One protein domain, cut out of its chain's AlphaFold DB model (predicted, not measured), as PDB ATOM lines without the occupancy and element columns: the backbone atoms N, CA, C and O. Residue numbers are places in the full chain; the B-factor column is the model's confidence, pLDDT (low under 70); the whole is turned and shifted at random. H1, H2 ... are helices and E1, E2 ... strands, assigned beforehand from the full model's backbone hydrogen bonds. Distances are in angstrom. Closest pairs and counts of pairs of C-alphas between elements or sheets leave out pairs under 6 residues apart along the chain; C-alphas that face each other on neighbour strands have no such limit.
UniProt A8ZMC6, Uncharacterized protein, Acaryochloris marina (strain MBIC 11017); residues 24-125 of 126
ATOM      1  N   VAL A  24     171.251 186.479 169.983       91.88
ATOM      2  CA  VAL A  24     171.333 187.818 170.586       91.88
ATOM      3  C   VAL A  24     172.328 188.681 169.811       91.88
ATOM      4  O   VAL A  24     172.032 189.830 169.492       91.88
ATOM      5  N   ALA A  25     173.476 188.108 169.440       93.31
ATOM      6  CA  ALA A  25     174.465 188.787 168.606       93.31
ATOM      7  C   ALA A  25     173.911 189.108 167.210       93.31
ATOM      8  O   ALA A  25     174.124 190.207 166.715       93.31
ATOM      9  N   ASP A  26     173.185 188.168 166.598       92.19
ATOM     10  CA  ASP A  26     172.556 188.347 165.285       92.19
ATOM     11  C   ASP A  26     171.467 189.427 165.325       92.19
ATOM     12  O   ASP A  26     171.472 190.341 164.503       92.19
ATOM     13  N   ALA A  27     170.574 189.388 166.318       93.06
ATOM     14  CA  ALA A  27     169.555 190.420 166.494       93.06
ATOM     15  C   ALA A  27     170.178 191.808 166.714       93.06
ATOM     16  O   ALA A  27     169.766 192.772 166.071       93.06
ATOM     17  N   CYS A  28     171.200 191.901 167.572       95.50
ATOM     18  CA  CYS A  28     171.910 193.152 167.820       95.50
ATOM     19  C   CYS A  28     172.608 193.659 166.552       95.50
ATOM     20  O   CYS A  28     172.368 194.788 166.134       95.50
ATOM     21  N   PHE A  29     173.388 192.817 165.873       95.25
ATOM     22  CA  PHE A  29     174.074 193.192 164.637       95.25
ATOM     23  C   PHE A  29     173.107 193.661 163.544       95.25
ATOM     24  O   PHE A  29     173.316 194.717 162.957       95.25
ATOM     25  N   ASN A  30     172.014 192.931 163.311       93.31
ATOM     26  CA  ASN A  30     171.022 193.324 162.310       93.31
ATOM     27  C   ASN A  30     170.305 194.633 162.676       93.31
ATOM     28  O   ASN A  30     169.885 195.352 161.775       93.31
ATOM     29  N   SER A  31     170.178 194.963 163.967       93.94
ATOM     30  CA  SER A  31     169.599 196.241 164.403       93.94
ATOM     31  C   SER A  31     170.502 197.454 164.148       93.94
ATOM     32  O   SER A  31     170.002 198.573 164.109       93.94
ATOM     33  N   LEU A  32     171.807 197.233 163.943       92.44
ATOM     34  CA  LEU A  32     172.783 198.278 163.614       92.44
ATOM     35  C   LEU A  32     172.815 198.618 162.114       92.44
ATOM     36  O   LEU A  32     173.464 199.581 161.718       92.44
ATOM     37  N   ILE A  33     172.141 197.836 161.266       90.75
ATOM     38  CA  ILE A  33     172.096 198.066 159.818       90.75
ATOM     39  C   ILE A  33     170.996 199.090 159.521       90.75
ATOM     40  O   ILE A  33     169.811 198.758 159.507       90.75
ATOM     41  N   GLU A  34     171.391 200.340 159.277       88.75
ATOM     42  CA  GLU A  34     170.454 201.450 159.045       88.75
ATOM     43  C   GLU A  34     169.818 201.411 157.649       88.75
ATOM     44  O   GLU A  34     168.627 201.696 157.489       88.75
ATOM     45  N   HIS A  35     170.594 201.020 156.631       84.75
ATOM     46  CA  HIS A  35     170.132 200.941 155.249       84.75
ATOM     47  C   HIS A  35     170.192 199.505 154.714       84.75
ATOM     48  O   HIS A  35     171.186 198.811 154.917       84.75
ATOM     49  N   PRO A  36     169.168 199.044 153.965       82.88
ATOM     50  CA  PRO A  36     169.179 197.712 153.356       82.88
ATOM     51  C   PRO A  36     170.402 197.445 152.469       82.88
ATOM     52  O   PRO A  36     170.850 196.303 152.386       82.88
ATOM     53  N   ASP A  37     170.942 198.493 151.843       81.31
ATOM     54  CA  ASP A  37     172.115 198.418 150.967       81.31
ATOM     55  C   ASP A  37     173.431 198.194 151.735       81.31
ATOM     56  O   ASP A  37     174.401 197.718 151.149       81.31
ATOM     57  N   ASP A  38     173.457 198.454 153.048       83.56
ATOM     58  CA  ASP A  38     174.612 198.201 153.921       83.56
ATOM     59  C   ASP A  38     174.636 196.772 154.477       83.56
ATOM     60  O   ASP A  38     175.553 196.385 155.214       83.56
ATOM     61  N   ARG A  39     173.634 195.958 154.124       88.19
ATOM     62  CA  ARG A  39     173.548 194.575 154.575       88.19
ATOM     63  C   ARG A  39     174.665 193.738 153.938       88.19
ATOM     64  O   ARG A  39     174.721 193.640 152.713       88.19
ATOM     65  N   PRO A  40     175.517 193.077 154.741       89.94
ATOM     66  CA  PRO A  40     176.578 192.240 154.201       89.94
ATOM     67  C   PRO A  40     176.021 190.967 153.559       89.94
ATOM     68  O   PRO A  40     175.011 190.417 154.006       89.94
ATOM     69  N   ASP A  41     176.728 190.445 152.556       89.88
ATOM     70  CA  ASP A  41     176.414 189.145 151.951       89.88
ATOM     71  C   ASP A  41     176.596 188.000 152.944       89.88
ATOM     72  O   ASP A  41     175.859 187.013 152.924       89.88
ATOM     73  N   THR A  42     177.603 188.119 153.808       91.12
ATOM     74  CA  THR A  42     177.839 187.173 154.897       91.12
ATOM     75  C   THR A  42     178.188 187.922 156.170       91.12
ATOM     76  O   THR A  42     179.042 188.803 156.131       91.12
ATOM     77  N   ALA A  43     177.632 187.487 157.296       93.19
ATOM     78  CA  ALA A  43     178.077 187.860 158.631       93.19
ATOM     79  C   ALA A  43     178.385 186.573 159.408       93.19
ATOM     80  O   ALA A  43     177.526 185.700 159.543       93.19
ATOM     81  N   VAL A  44     179.622 186.425 159.872       93.25
ATOM     82  CA  VAL A  44     180.096 185.238 160.587       93.25
ATOM     83  C   VAL A  44     180.462 185.639 162.005       93.25
ATOM     84  O   VAL A  44     181.312 186.499 162.213       93.25
ATOM     85  N   LEU A  45     179.838 184.995 162.991       93.69
ATOM     86  CA  LEU A  45     180.233 185.142 164.387       93.69
ATOM     87  C   LEU A  45     181.569 184.427 164.613       93.69
ATOM     88  O   LEU A  45     181.622 183.200 164.689       93.69
ATOM     89  N   SER A  46     182.641 185.200 164.739       92.50
ATOM     90  CA  SER A  46     184.001 184.677 164.876       92.50
ATOM     91  C   SER A  46     184.299 184.239 166.305       92.50
ATOM     92  O   SER A  46     184.914 183.193 166.509       92.50
ATOM     93  N   LEU A  47     183.846 185.010 167.300       93.44
ATOM     94  CA  LEU A  47     183.933 184.632 168.712       93.44
ATOM     95  C   LEU A  47     182.922 185.383 169.577       93.44
ATOM     96  O   LEU A  47     182.361 186.406 169.184       93.44
ATOM     97  N   THR A  48     182.739 184.887 170.797       95.38
ATOM     98  CA  THR A  48     182.050 185.585 171.886       95.38
ATOM     99  C   THR A  48     182.870 185.444 173.165       95.38
ATOM    100  O   THR A  48     183.355 184.352 173.457       95.38
ATOM    101  N   VAL A  49     183.022 186.527 173.929       95.88
ATOM    102  CA  VAL A  49     183.583 186.490 175.292       95.88
ATOM    103  C   VAL A  49     182.630 187.130 176.288       95.88
ATOM    104  O   VAL A  49     181.962 188.111 175.978       95.88
ATOM    105  N   GLU A  50     182.602 186.603 177.508       96.06
ATOM    106  CA  GLU A  50     181.781 187.142 178.590       96.06
ATOM    107  C   GLU A  50     182.610 187.994 179.551       96.06
ATOM    108  O   GLU A  50     183.745 187.647 179.923       96.06
ATOM    109  N   HIS A  51     182.044 189.114 179.997       96.19
ATOM    110  CA  HIS A  51     182.638 189.956 181.026       96.19
ATOM    111  C   HIS A  51     181.588 190.817 181.740       96.19
ATOM    112  O   HIS A  51     180.865 191.569 181.098       96.19
ATOM    113  N   ASN A  52     181.551 190.731 183.076       94.56
ATOM    114  CA  ASN A  52     180.708 191.548 183.962       94.56
ATOM    115  C   ASN A  52     179.214 191.572 183.582       94.56
ATOM    116  O   ASN A  52     178.580 192.615 183.643       94.56
ATOM    117  N   GLY A  53     178.660 190.422 183.190       93.00
ATOM    118  CA  GLY A  53     177.250 190.308 182.794       93.00
ATOM    119  C   GLY A  53     176.953 190.719 181.349       93.00
ATOM    120  O   GLY A  53     175.828 190.553 180.899       93.00
ATOM    121  N   SER A  54     177.954 191.190 180.599       96.56
ATOM    122  CA  SER A  54     177.836 191.457 179.165       96.56
ATOM    123  C   SER A  54     178.540 190.389 178.328       96.56
ATOM    124  O   SER A  54     179.549 189.804 178.744       96.56
ATOM    125  N   GLN A  55     178.045 190.183 177.111       97.19
ATOM    126  CA  GLN A  55     178.702 189.405 176.069       97.19
ATOM    127  C   GLN A  55     179.281 190.347 175.010       97.19
ATOM    128  O   GLN A  55     178.658 191.327 174.615       97.19
ATOM    129  N   TYR A  56     180.495 190.051 174.562       97.62
ATOM    130  CA  TYR A  56     181.205 190.803 173.534       97.62
ATOM    131  C   TYR A  56     181.408 189.883 172.342       97.62
ATOM    132  O   TYR A  56     182.081 188.853 172.456       97.62
ATOM    133  N   HIS A  57     180.816 190.242 171.212       97.12
ATOM    134  CA  HIS A  57     180.819 189.432 170.002       97.12
ATOM    135  C   HIS A  57     181.716 190.072 168.952       97.12
ATOM    136  O   HIS A  57     181.718 191.292 168.797       97.12
ATOM    137  N   VAL A  58     182.459 189.240 168.225       96.31
ATOM    138  CA  VAL A  58     183.239 189.676 167.064       96.31
ATOM    139  C   VAL A  58     182.632 189.050 165.827       96.31
ATOM    140  O   VAL A  58     182.535 187.824 165.747       96.31
ATOM    141  N   ILE A  59     182.220 189.891 164.889       95.75
ATOM    142  CA  ILE A  59     181.526 189.496 163.670       95.75
ATOM    143  C   ILE A  59     182.380 189.916 162.479       95.75
ATOM    144  O   ILE A  59     182.735 191.087 162.354       95.75
ATOM    145  N   ASP A  60     182.706 188.957 161.622       94.62
ATOM    146  CA  ASP A  60     183.384 189.196 160.352       94.62
ATOM    147  C   ASP A  60     182.352 189.254 159.230       94.62
ATOM    148  O   ASP A  60     181.550 188.330 159.060       94.62
ATOM    149  N   THR A  61     182.370 190.334 158.457       93.44
ATOM    150  CA  THR A  61     181.448 190.545 157.345       93.44
ATOM    151  C   THR A  61     182.175 190.511 156.008       93.44
ATOM    152  O   THR A  61     183.342 190.897 155.892       93.44
ATOM    153  N   THR A  62     181.480 190.051 154.969       90.31
ATOM    154  CA  THR A  62     181.946 190.199 153.587       90.31
ATOM    155  C   THR A  62     180.855 190.801 152.719       90.31
ATOM    156  O   THR A  62     179.668 190.561 152.939       90.31
ATOM    157  N   TYR A  63     181.296 191.569 151.729       87.25
ATOM    158  CA  TYR A  63     180.463 192.234 150.739       87.25
ATOM    159  C   TYR A  63     180.946 191.810 149.346       87.25
ATOM    160  O   TYR A  63     182.151 191.791 149.060       87.25
ATOM    161  N   ARG A  64     180.026 191.430 148.466       77.62
ATOM    162  CA  ARG A  64     180.284 191.086 147.074       77.62
ATOM    163  C   ARG A  64     180.407 192.373 146.278       77.62
ATOM    164  O   ARG A  64     179.565 193.268 146.330       77.62
ATOM    165  N   ARG A  65     181.453 192.440 145.458       61.44
ATOM    166  CA  ARG A  65     181.589 193.510 144.467       61.44
ATOM    167  C   ARG A  65     180.394 193.467 143.498       61.44
ATOM    168  O   ARG A  65     179.985 192.368 143.120       61.44
ATOM    169  N   PRO A  66     179.857 194.623 143.070       59.44
ATOM    170  CA  PRO A  66     180.480 195.949 143.084       59.44
ATOM    171  C   PRO A  66     180.136 196.825 144.299       59.44
ATOM    172  O   PRO A  66     180.373 198.029 144.223       59.44
ATOM    173  N   GLN A  67     179.591 196.278 145.395       65.19
ATOM    174  CA  GLN A  67     179.260 197.109 146.556       65.19
ATOM    175  C   GLN A  67     180.484 197.894 147.078       65.19
ATOM    176  O   GLN A  67     181.603 197.368 147.059       65.19
ATOM    177  N   PRO A  68     180.284 199.150 147.524       66.38
ATOM    178  CA  PRO A  68     181.368 200.038 147.944       66.38
ATOM    179  C   PRO A  68     182.006 199.626 149.277       66.38
ATOM    180  O   PRO A  68     183.127 200.044 149.568       66.38
ATOM    181  N   ASN A  69     181.318 198.808 150.077       75.38
ATOM    182  CA  ASN A  69     181.733 198.506 151.440       75.38
ATOM    183  C   ASN A  69     182.797 197.392 151.456       75.38
ATOM    184  O   ASN A  69     182.588 196.318 150.885       75.38
ATOM    185  N   PRO A  70     183.969 197.614 152.075       84.31
ATOM    186  CA  PRO A  70     184.972 196.571 152.215       84.31
ATOM    187  C   PRO A  70     184.557 195.567 153.298       84.31
ATOM    188  O   PRO A  70     183.820 195.901 154.222       84.31
ATOM    189  N   ALA A  71     185.086 194.341 153.226       91.12
ATOM    190  CA  ALA A  71     184.943 193.364 154.305       91.12
ATOM    191  C   ALA A  71     185.379 193.980 155.647       91.12
ATOM    192  O   ALA A  71     186.436 194.621 155.716       91.12
ATOM    193  N   SER A  72     184.583 193.797 156.698       93.56
ATOM    194  CA  SER A  72     184.793 194.460 157.986       93.56
ATOM    195  C   SER A  72     184.764 193.478 159.151       93.56
ATOM    196  O   SER A  72     184.266 192.357 159.044       93.56
ATOM    197  N   ARG A  73     185.343 193.905 160.271       95.69
ATOM    198  CA  ARG A  73     185.218 193.244 161.563       95.69
ATOM    199  C   ARG A  73     184.547 194.197 162.537       95.69
ATOM    200  O   ARG A  73     185.083 195.271 162.816       95.69
ATOM    201  N   THR A  74     183.429 193.757 163.095       96.19
ATOM    202  CA  THR A  74     182.613 194.532 164.029       96.19
ATOM    203  C   THR A  74     182.620 193.883 165.406       96.19
ATOM    204  O   THR A  74     182.488 192.667 165.546       96.19
ATOM    205  N   TYR A  75     182.778 194.712 166.429       97.50
ATOM    206  CA  TYR A  75     182.700 194.358 167.836       97.50
ATOM    207  C   TYR A  75     181.411 194.928 168.399       97.50
ATOM    208  O   TYR A  75     181.229 196.146 168.402       97.50
ATOM    209  N   ILE A  76     180.550 194.060 168.916       98.00
ATOM    210  CA  ILE A  76     179.297 194.466 169.553       98.00
ATOM    211  C   ILE A  76     179.254 193.988 171.005       98.00
ATOM    212  O   ILE A  76     179.765 192.908 171.324       98.00
ATOM    213  N   ARG A  77     178.636 194.780 171.884       97.94
ATOM    214  CA  ARG A  77     178.298 194.393 173.258       97.94
ATOM    215  C   ARG A  77     176.810 194.103 173.350       97.94
ATOM    216  O   ARG A  77     176.005 194.908 172.889       97.94
ATOM    217  N   THR A  78     176.459 193.013 174.019       97.25
ATOM    218  CA  THR A  78     175.091 192.742 174.460       97.25
ATOM    219  C   THR A  78     175.046 192.491 175.964       97.25
ATOM    220  O   THR A  78     176.053 192.100 176.561       97.25
ATOM    221  N   ASP A  79     173.912 192.762 176.606       94.50
ATOM    222  CA  ASP A  79     173.702 192.481 178.032       94.50
ATOM    223  C   ASP A  79     172.342 191.817 178.308       94.50
ATOM    224  O   ASP A  79     171.489 191.681 177.428       94.50
ATOM    225  N   ASP A  80     172.152 191.371 179.548       87.69
ATOM    226  CA  ASP A  80     170.962 190.654 180.017       87.69
ATOM    227  C   ASP A  80     169.694 191.521 180.107       87.69
ATOM    228  O   ASP A  80     168.598 190.996 180.318       87.69
ATOM    229  N   ARG A  81     169.815 192.837 179.908       89.69
ATOM    230  CA  ARG A  81     168.705 193.802 179.888       89.69
ATOM    231  C   ARG A  81     168.304 194.195 178.469       89.69
ATOM    232  O   ARG A  81     167.464 195.078 178.303       89.69
ATOM    233  N   GLY A  82     168.874 193.541 177.459       86.50
ATOM    234  CA  GLY A  82     168.630 193.849 176.053       86.50
ATOM    235  C   GLY A  82     169.465 195.016 175.527       86.50
ATOM    236  O   GLY A  82     169.141 195.556 174.472       86.50
ATOM    237  N   GLY A  83     170.528 195.415 176.231       94.12
ATOM    238  CA  GLY A  83     171.508 196.356 175.705       94.12
ATOM    239  C   GLY A  83     172.162 195.807 174.439       94.12
ATOM    240  O   GLY A  83     172.488 194.623 174.358       94.12
ATOM    241  N   CYS A  84     172.342 196.677 173.449       95.94
ATOM    242  CA  CYS A  84     173.020 196.401 172.188       95.94
ATOM    243  C   CYS A  84     173.830 197.643 171.809       95.94
ATOM    244  O   CYS A  84     173.280 198.740 171.730       95.94
ATOM    245  N   GLU A  85     175.137 197.482 171.624       97.06
ATOM    246  CA  GLU A  85     176.049 198.587 171.316       97.06
ATOM    247  C   GLU A  85     177.124 198.133 170.329       97.06
ATOM    248  O   GLU A  85     177.779 197.112 170.555       97.06
ATOM    249  N   GLU A  86     177.356 198.913 169.271       97.31
ATOM    250  CA  GLU A  86     178.589 198.809 168.491       97.31
ATOM    251  C   GLU A  86     179.737 199.483 169.245       97.31
ATOM    252  O   GLU A  86     179.706 200.676 169.538       97.31
ATOM    253  N   ILE A  87     180.790 198.723 169.523       97.62
ATOM    254  CA  ILE A  87     181.969 199.226 170.228       97.62
ATOM    255  C   ILE A  87     183.001 199.764 169.233       97.62
ATOM    256  O   ILE A  87     183.623 200.815 169.441       97.62
ATOM    257  N   LEU A  88     183.235 198.992 168.171       96.00
ATOM    258  CA  LEU A  88     184.283 199.225 167.187       96.00
ATOM    259  C   LEU A  88     183.956 198.466 165.898       96.00
ATOM    260  O   LEU A  88     183.728 197.259 165.939       96.00
ATOM    261  N   SER A  89     184.046 199.141 164.759       94.88
ATOM    262  CA  SER A  89     183.974 198.539 163.429       94.88
ATOM    263  C   SER A  89     185.151 199.028 162.591       94.88
ATOM    264  O   SER A  89     185.512 200.205 162.644       94.88
ATOM    265  N   TYR A  90     185.805 198.128 161.858       94.06
ATOM    266  CA  TYR A  90     186.905 198.498 160.968       94.06
ATOM    267  C   TYR A  90     187.040 197.546 159.781       94.06
ATOM    268  O   TYR A  90     186.627 196.389 159.825       94.06
ATOM    269  N   GLN A  91     187.678 198.028 158.716       92.81
ATOM    270  CA  GLN A  91     187.974 197.239 157.524       92.81
ATOM    271  C   GLN A  91     189.006 196.134 157.804       92.81
ATOM    272  O   GLN A  91     190.105 196.387 158.301       92.81
ATOM    273  N   ILE A  92     188.716 194.900 157.397       88.50
ATOM    274  CA  ILE A  92     189.684 193.803 157.482       88.50
ATOM    275  C   ILE A  92     190.949 194.174 156.690       88.50
ATOM    276  O   ILE A  92     190.886 194.515 155.509       88.50
ATOM    277  N   GLY A  93     192.103 194.110 157.361       85.81
ATOM    278  CA  GLY A  93     193.412 194.493 156.823       85.81
ATOM    279  C   GLY A  93     193.935 195.857 157.289       85.81
ATOM    280  O   GLY A  93     195.138 196.080 157.190       85.81
ATOM    281  N   SER A  94     193.096 196.742 157.848       87.38
ATOM    282  CA  SER A  94     193.540 198.047 158.378       87.38
ATOM    283  C   SER A  94     193.867 198.054 159.877       87.38
ATOM    284  O   SER A  94     194.363 199.060 160.364       87.38
ATOM    285  N   HIS A  95     193.582 196.947 160.581       84.25
ATOM    286  CA  HIS A  95     193.851 196.650 161.998       84.25
ATOM    287  C   HIS A  95     194.177 197.862 162.901       84.25
ATOM    288  O   HIS A  95     195.328 198.299 162.927       84.25
ATOM    289  N   PRO A  96     193.216 198.332 163.724       90.94
ATOM    290  CA  PRO A  96     193.465 199.371 164.721       90.94
ATOM    291  C   PRO A  96     194.656 199.058 165.633       90.94
ATOM    292  O   PRO A  96     194.972 197.893 165.897       90.94
ATOM    293  N   GLU A  97     195.291 200.101 166.163       93.50
ATOM    294  CA  GLU A  97     196.359 199.936 167.146       93.50
ATOM    295  C   GLU A  97     195.835 199.296 168.441       93.50
ATOM    296  O   GLU A  97     194.660 199.416 168.799       93.50
ATOM    297  N   ALA A  98     196.718 198.611 169.176       92.44
ATOM    298  CA  ALA A  98     196.352 197.921 170.414       92.44
ATOM    299  C   ALA A  98     195.685 198.851 171.443       92.44
ATOM    300  O   ALA A  98     194.799 198.413 172.175       92.44
ATOM    301  N   ASP A  99     196.089 200.119 171.484       95.62
ATOM    302  CA  ASP A  99     195.543 201.095 172.426       95.62
ATOM    303  C   ASP A  99     194.106 201.493 172.087       95.62
ATOM    304  O   ASP A  99     193.296 201.603 173.003       95.62
ATOM    305  N   VAL A 100     193.734 201.536 170.800       96.06
ATOM    306  CA  VAL A 100     192.337 201.739 170.375       96.06
ATOM    307  C   VAL A 100     191.452 200.611 170.901       96.06
ATOM    308  O   VAL A 100     190.369 200.853 171.429       96.06
ATOM    309  N   TYR A 101     191.910 199.358 170.831       95.44
ATOM    310  CA  TYR A 101     191.142 198.253 171.409       95.44
ATOM    311  C   TYR A 101     190.993 198.371 172.921       95.44
ATOM    312  O   TYR A 101     189.912 198.105 173.441       95.44
ATOM    313  N   ARG A 102     192.061 198.737 173.638       96.50
ATOM    314  CA  ARG A 102     192.007 198.888 175.099       96.50
ATOM    315  C   ARG A 102     191.082 200.020 175.513       96.50
ATOM    316  O   ARG A 102     190.353 199.849 176.484       96.50
ATOM    317  N   GLU A 103     191.101 201.126 174.783       97.38
ATOM    318  CA  GLU A 103     190.218 202.266 175.010       97.38
ATOM    319  C   GLU A 103     188.753 201.879 174.787       97.38
ATOM    320  O   GLU A 103     187.914 202.120 175.651       97.38
ATOM    321  N   ARG A 104     188.445 201.230 173.657       97.38
ATOM    322  CA  ARG A 104     187.059 200.946 173.255       97.38
ATOM    323  C   ARG A 104     186.455 199.742 173.983       97.38
ATOM    324  O   ARG A 104     185.306 199.796 174.399       97.38
ATOM    325  N   LEU A 105     187.208 198.652 174.151       96.31
ATOM    326  CA  LEU A 105     186.723 197.419 174.795       96.31
ATOM    327  C   LEU A 105     186.972 197.390 176.308       96.31
ATOM    328  O   LEU A 105     186.315 196.639 177.027       96.31
ATOM    329  N   GLY A 106     187.962 198.139 176.790       97.12
ATOM    330  CA  GLY A 106     188.567 197.924 178.098       97.12
ATOM    331  C   GLY A 106     189.611 196.801 178.078       97.12
ATOM    332  O   GLY A 106     189.455 195.763 177.427       97.12
ATOM    333  N   SER A 107     190.690 196.985 178.844       96.94
ATOM    334  CA  SER A 107     191.857 196.088 178.861       96.94
ATOM    335  C   SER A 107     191.507 194.615 179.111       96.94
ATOM    336  O   SER A 107     192.008 193.736 178.414       96.94
ATOM    337  N   GLN A 108     190.601 194.332 180.053       98.00
ATOM    338  CA  GLN A 108     190.234 192.953 180.398       98.00
ATOM    339  C   GLN A 108     189.481 192.240 179.268       98.00
ATOM    340  O   GLN A 108     189.714 191.057 179.017       98.00
ATOM    341  N   VAL A 109     188.586 192.944 178.572       97.62
ATOM    342  CA  VAL A 109     187.853 192.387 177.428       97.62
ATOM    343  C   VAL A 109     188.807 192.179 176.260       97.62
ATOM    344  O   VAL A 109     188.809 191.106 175.659       97.62
ATOM    345  N   PHE A 110     189.667 193.161 175.978       97.38
ATOM    346  CA  PHE A 110     190.677 193.045 174.930       97.38
ATOM    347  C   PHE A 110     191.583 191.822 175.129       97.38
ATOM    348  O   PHE A 110     191.788 191.044 174.192       97.38
ATOM    349  N   ASP A 111     192.075 191.595 176.347       97.12
ATOM    350  CA  ASP A 111     192.927 190.443 176.648       97.12
ATOM    351  C   ASP A 111     192.186 189.110 176.477       97.12
ATOM    352  O   ASP A 111     192.741 188.176 175.885       97.12
ATOM    353  N   LYS A 112     190.915 189.033 176.900       97.12
ATOM    354  CA  LYS A 112     190.054 187.857 176.679       97.12
ATOM    355  C   LYS A 112     189.841 187.572 175.197       97.12
ATOM    356  O   LYS A 112     190.015 186.433 174.769       97.12
ATOM    357  N   VAL A 113     189.519 188.593 174.403       95.88
ATOM    358  CA  VAL A 113     189.360 188.473 172.945       95.88
ATOM    359  C   VAL A 113     190.648 187.954 172.310       95.88
ATOM    360  O   VAL A 113     190.626 186.991 171.541       95.88
ATOM    361  N   ARG A 114     191.798 188.550 172.650       95.00
ATOM    362  CA  ARG A 114     193.096 188.106 172.126       95.00
ATOM    363  C   ARG A 114     193.409 186.668 172.514       95.00
ATOM    364  O   ARG A 114     193.963 185.929 171.702       95.00
ATOM    365  N   GLN A 115     193.104 186.272 173.748       95.25
ATOM    366  CA  GLN A 115     193.294 184.899 174.204       95.25
ATOM    367  C   GLN A 115     192.401 183.921 173.434       95.25
ATOM    368  O   GLN A 115     192.914 182.901 172.973       95.25
ATOM    369  N   ALA A 116     191.122 184.251 173.240       93.38
ATOM    370  CA  ALA A 116     190.175 183.424 172.495       93.38
ATOM    371  C   ALA A 116     190.635 183.198 171.044       93.38
ATOM    372  O   ALA A 116     190.707 182.056 170.592       93.38
ATOM    373  N   PHE A 117     191.068 184.256 170.347       91.00
ATOM    374  CA  PHE A 117     191.613 184.124 168.991       91.00
ATOM    375  C   PHE A 117     192.850 183.217 168.928       91.00
ATOM    376  O   PHE A 117     192.947 182.372 168.038       91.00
ATOM    377  N   ARG A 118     193.788 183.346 169.879       92.12
ATOM    378  CA  ARG A 118     194.969 182.463 169.934       92.12
ATOM    379  C   ARG A 118     194.577 180.999 170.130       92.12
ATOM    380  O   ARG A 118     195.165 180.125 169.502       92.12
ATOM    381  N   GLN A 119     193.593 180.729 170.987       89.81
ATOM    382  CA  GLN A 119     193.109 179.369 171.240       89.81
ATOM    383  C   GLN A 119     192.441 178.764 169.999       89.81
ATOM    384  O   GLN A 119     192.707 177.612 169.666       89.81
ATOM    385  N   GLN A 120     191.639 179.548 169.275       86.56
ATOM    386  CA  GLN A 120     190.987 179.110 168.041       86.56
ATOM    387  C   GLN A 120     192.003 178.775 166.937       86.56
ATOM    388  O   GLN A 120     191.882 177.741 166.283       86.56
ATOM    389  N   GLN A 121     193.050 179.593 166.773       84.06
ATOM    390  CA  GLN A 121     194.126 179.321 165.809       84.06
ATOM    391  C   GLN A 121     194.866 178.012 166.118       84.06
ATOM    392  O   GLN A 121     195.165 177.246 165.208       84.06
ATOM    393  N   GLN A 122     195.122 177.718 167.397       83.69
ATOM    394  CA  GLN A 122     195.771 176.466 167.808       83.69
ATOM    395  C   GLN A 122     194.903 175.227 167.547       83.69
ATOM    396  O   GLN A 122     195.444 174.150 167.310       83.69
ATOM    397  N   GLN A 123     193.576 175.359 167.599       75.62
ATOM    398  CA  GLN A 123     192.648 174.261 167.311       75.62
ATOM    399  C   GLN A 123     192.540 173.963 165.812       75.62
ATOM    400  O   GLN A 123     192.368 172.809 165.449       75.62
ATOM    401  N   GLN A 124     192.678 174.972 164.949       71.94
ATOM    402  CA  GLN A 124     192.619 174.809 163.488       71.94
ATOM    403  C   GLN A 124     193.898 174.211 162.876       71.94
ATOM    404  O   GLN A 124     193.901 173.838 161.709       71.94
ATOM    405  N   GLN A 125     194.989 174.145 163.645       64.44
ATOM    406  CA  GLN A 125     196.278 173.583 163.218       64.44
ATOM    407  C   GLN A 125     196.486 172.123 163.661       64.44
ATOM    408  O   GLN A 125     197.568 171.574 163.456       64.44
TER     409      GLN A 125
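This is residues 24 to 125 of the 126 residues of an uncharacterized protein of Acaryochloris marina (strain MBIC 11017) (UniProt A8ZMC6). A twisted four-stranded sheet makes the core, curling round the short H1 on one face, while the long H3 crosses E1 slantwise on the other face and the short H2 packs on E4 there: three layers, helices on both faces of a sheet. The printed part has 102 residues with three named helices and four named strands, in the order H1 E1 E2 E3 E4 H2 H3, and its class is mixed. The sheet, E1 E2 E3 E4, is a meander, each strand the antiparallel neighbour of the one before. The whole is compact, with a radius of gyration of the C-alphas of 13.9 A, and spans 38 by 37 by 26 A.

Find C-alpha 24 at (171.333, 187.818, 170.586), where H1 begins, residues 24 to 31. Next come E1, residues 42 to 51, 26.7 A long, E2, residues 54 to 62, 25.9 A, and E3, residues 72 to 79, 23.0 A. E4, residues 84 to 91, bends by 53 degrees at residue 87. After H2, residues 98 to 105, H3 runs 26.3 A through residues 107 to 124 to C-alpha 124 at (192.619, 174.809, 163.488).

Look across the three hairpins: N 44 and O 60, 2.8 A, join E1 and E2 within hydrogen-bond range; N 57 and O 76, 2.9 A, E2 and E3; N 75 and O 88, 2.8 A, E3 and E4. H1 is on the sheet, C-alphas 28 and 84 being its closest to E4 at 5.6 A. On the opposite face, H3 has a height over the sheet of 7.3 A; its closest C-alphas to E1 are 113 and 49, 6.5 A. H2, on the same face as H3, only just touches it, with 3 pairs within 8 A, and only at the corner. In H1, H2 and H3 every O i to N i+4 pair is within hydrogen-bond range.

The farthest C-alphas, 52 and 66, are 41.1 A apart. The printed part has no cut and no long link; pLDDT is under 70 at residues 65 to 68 and 125.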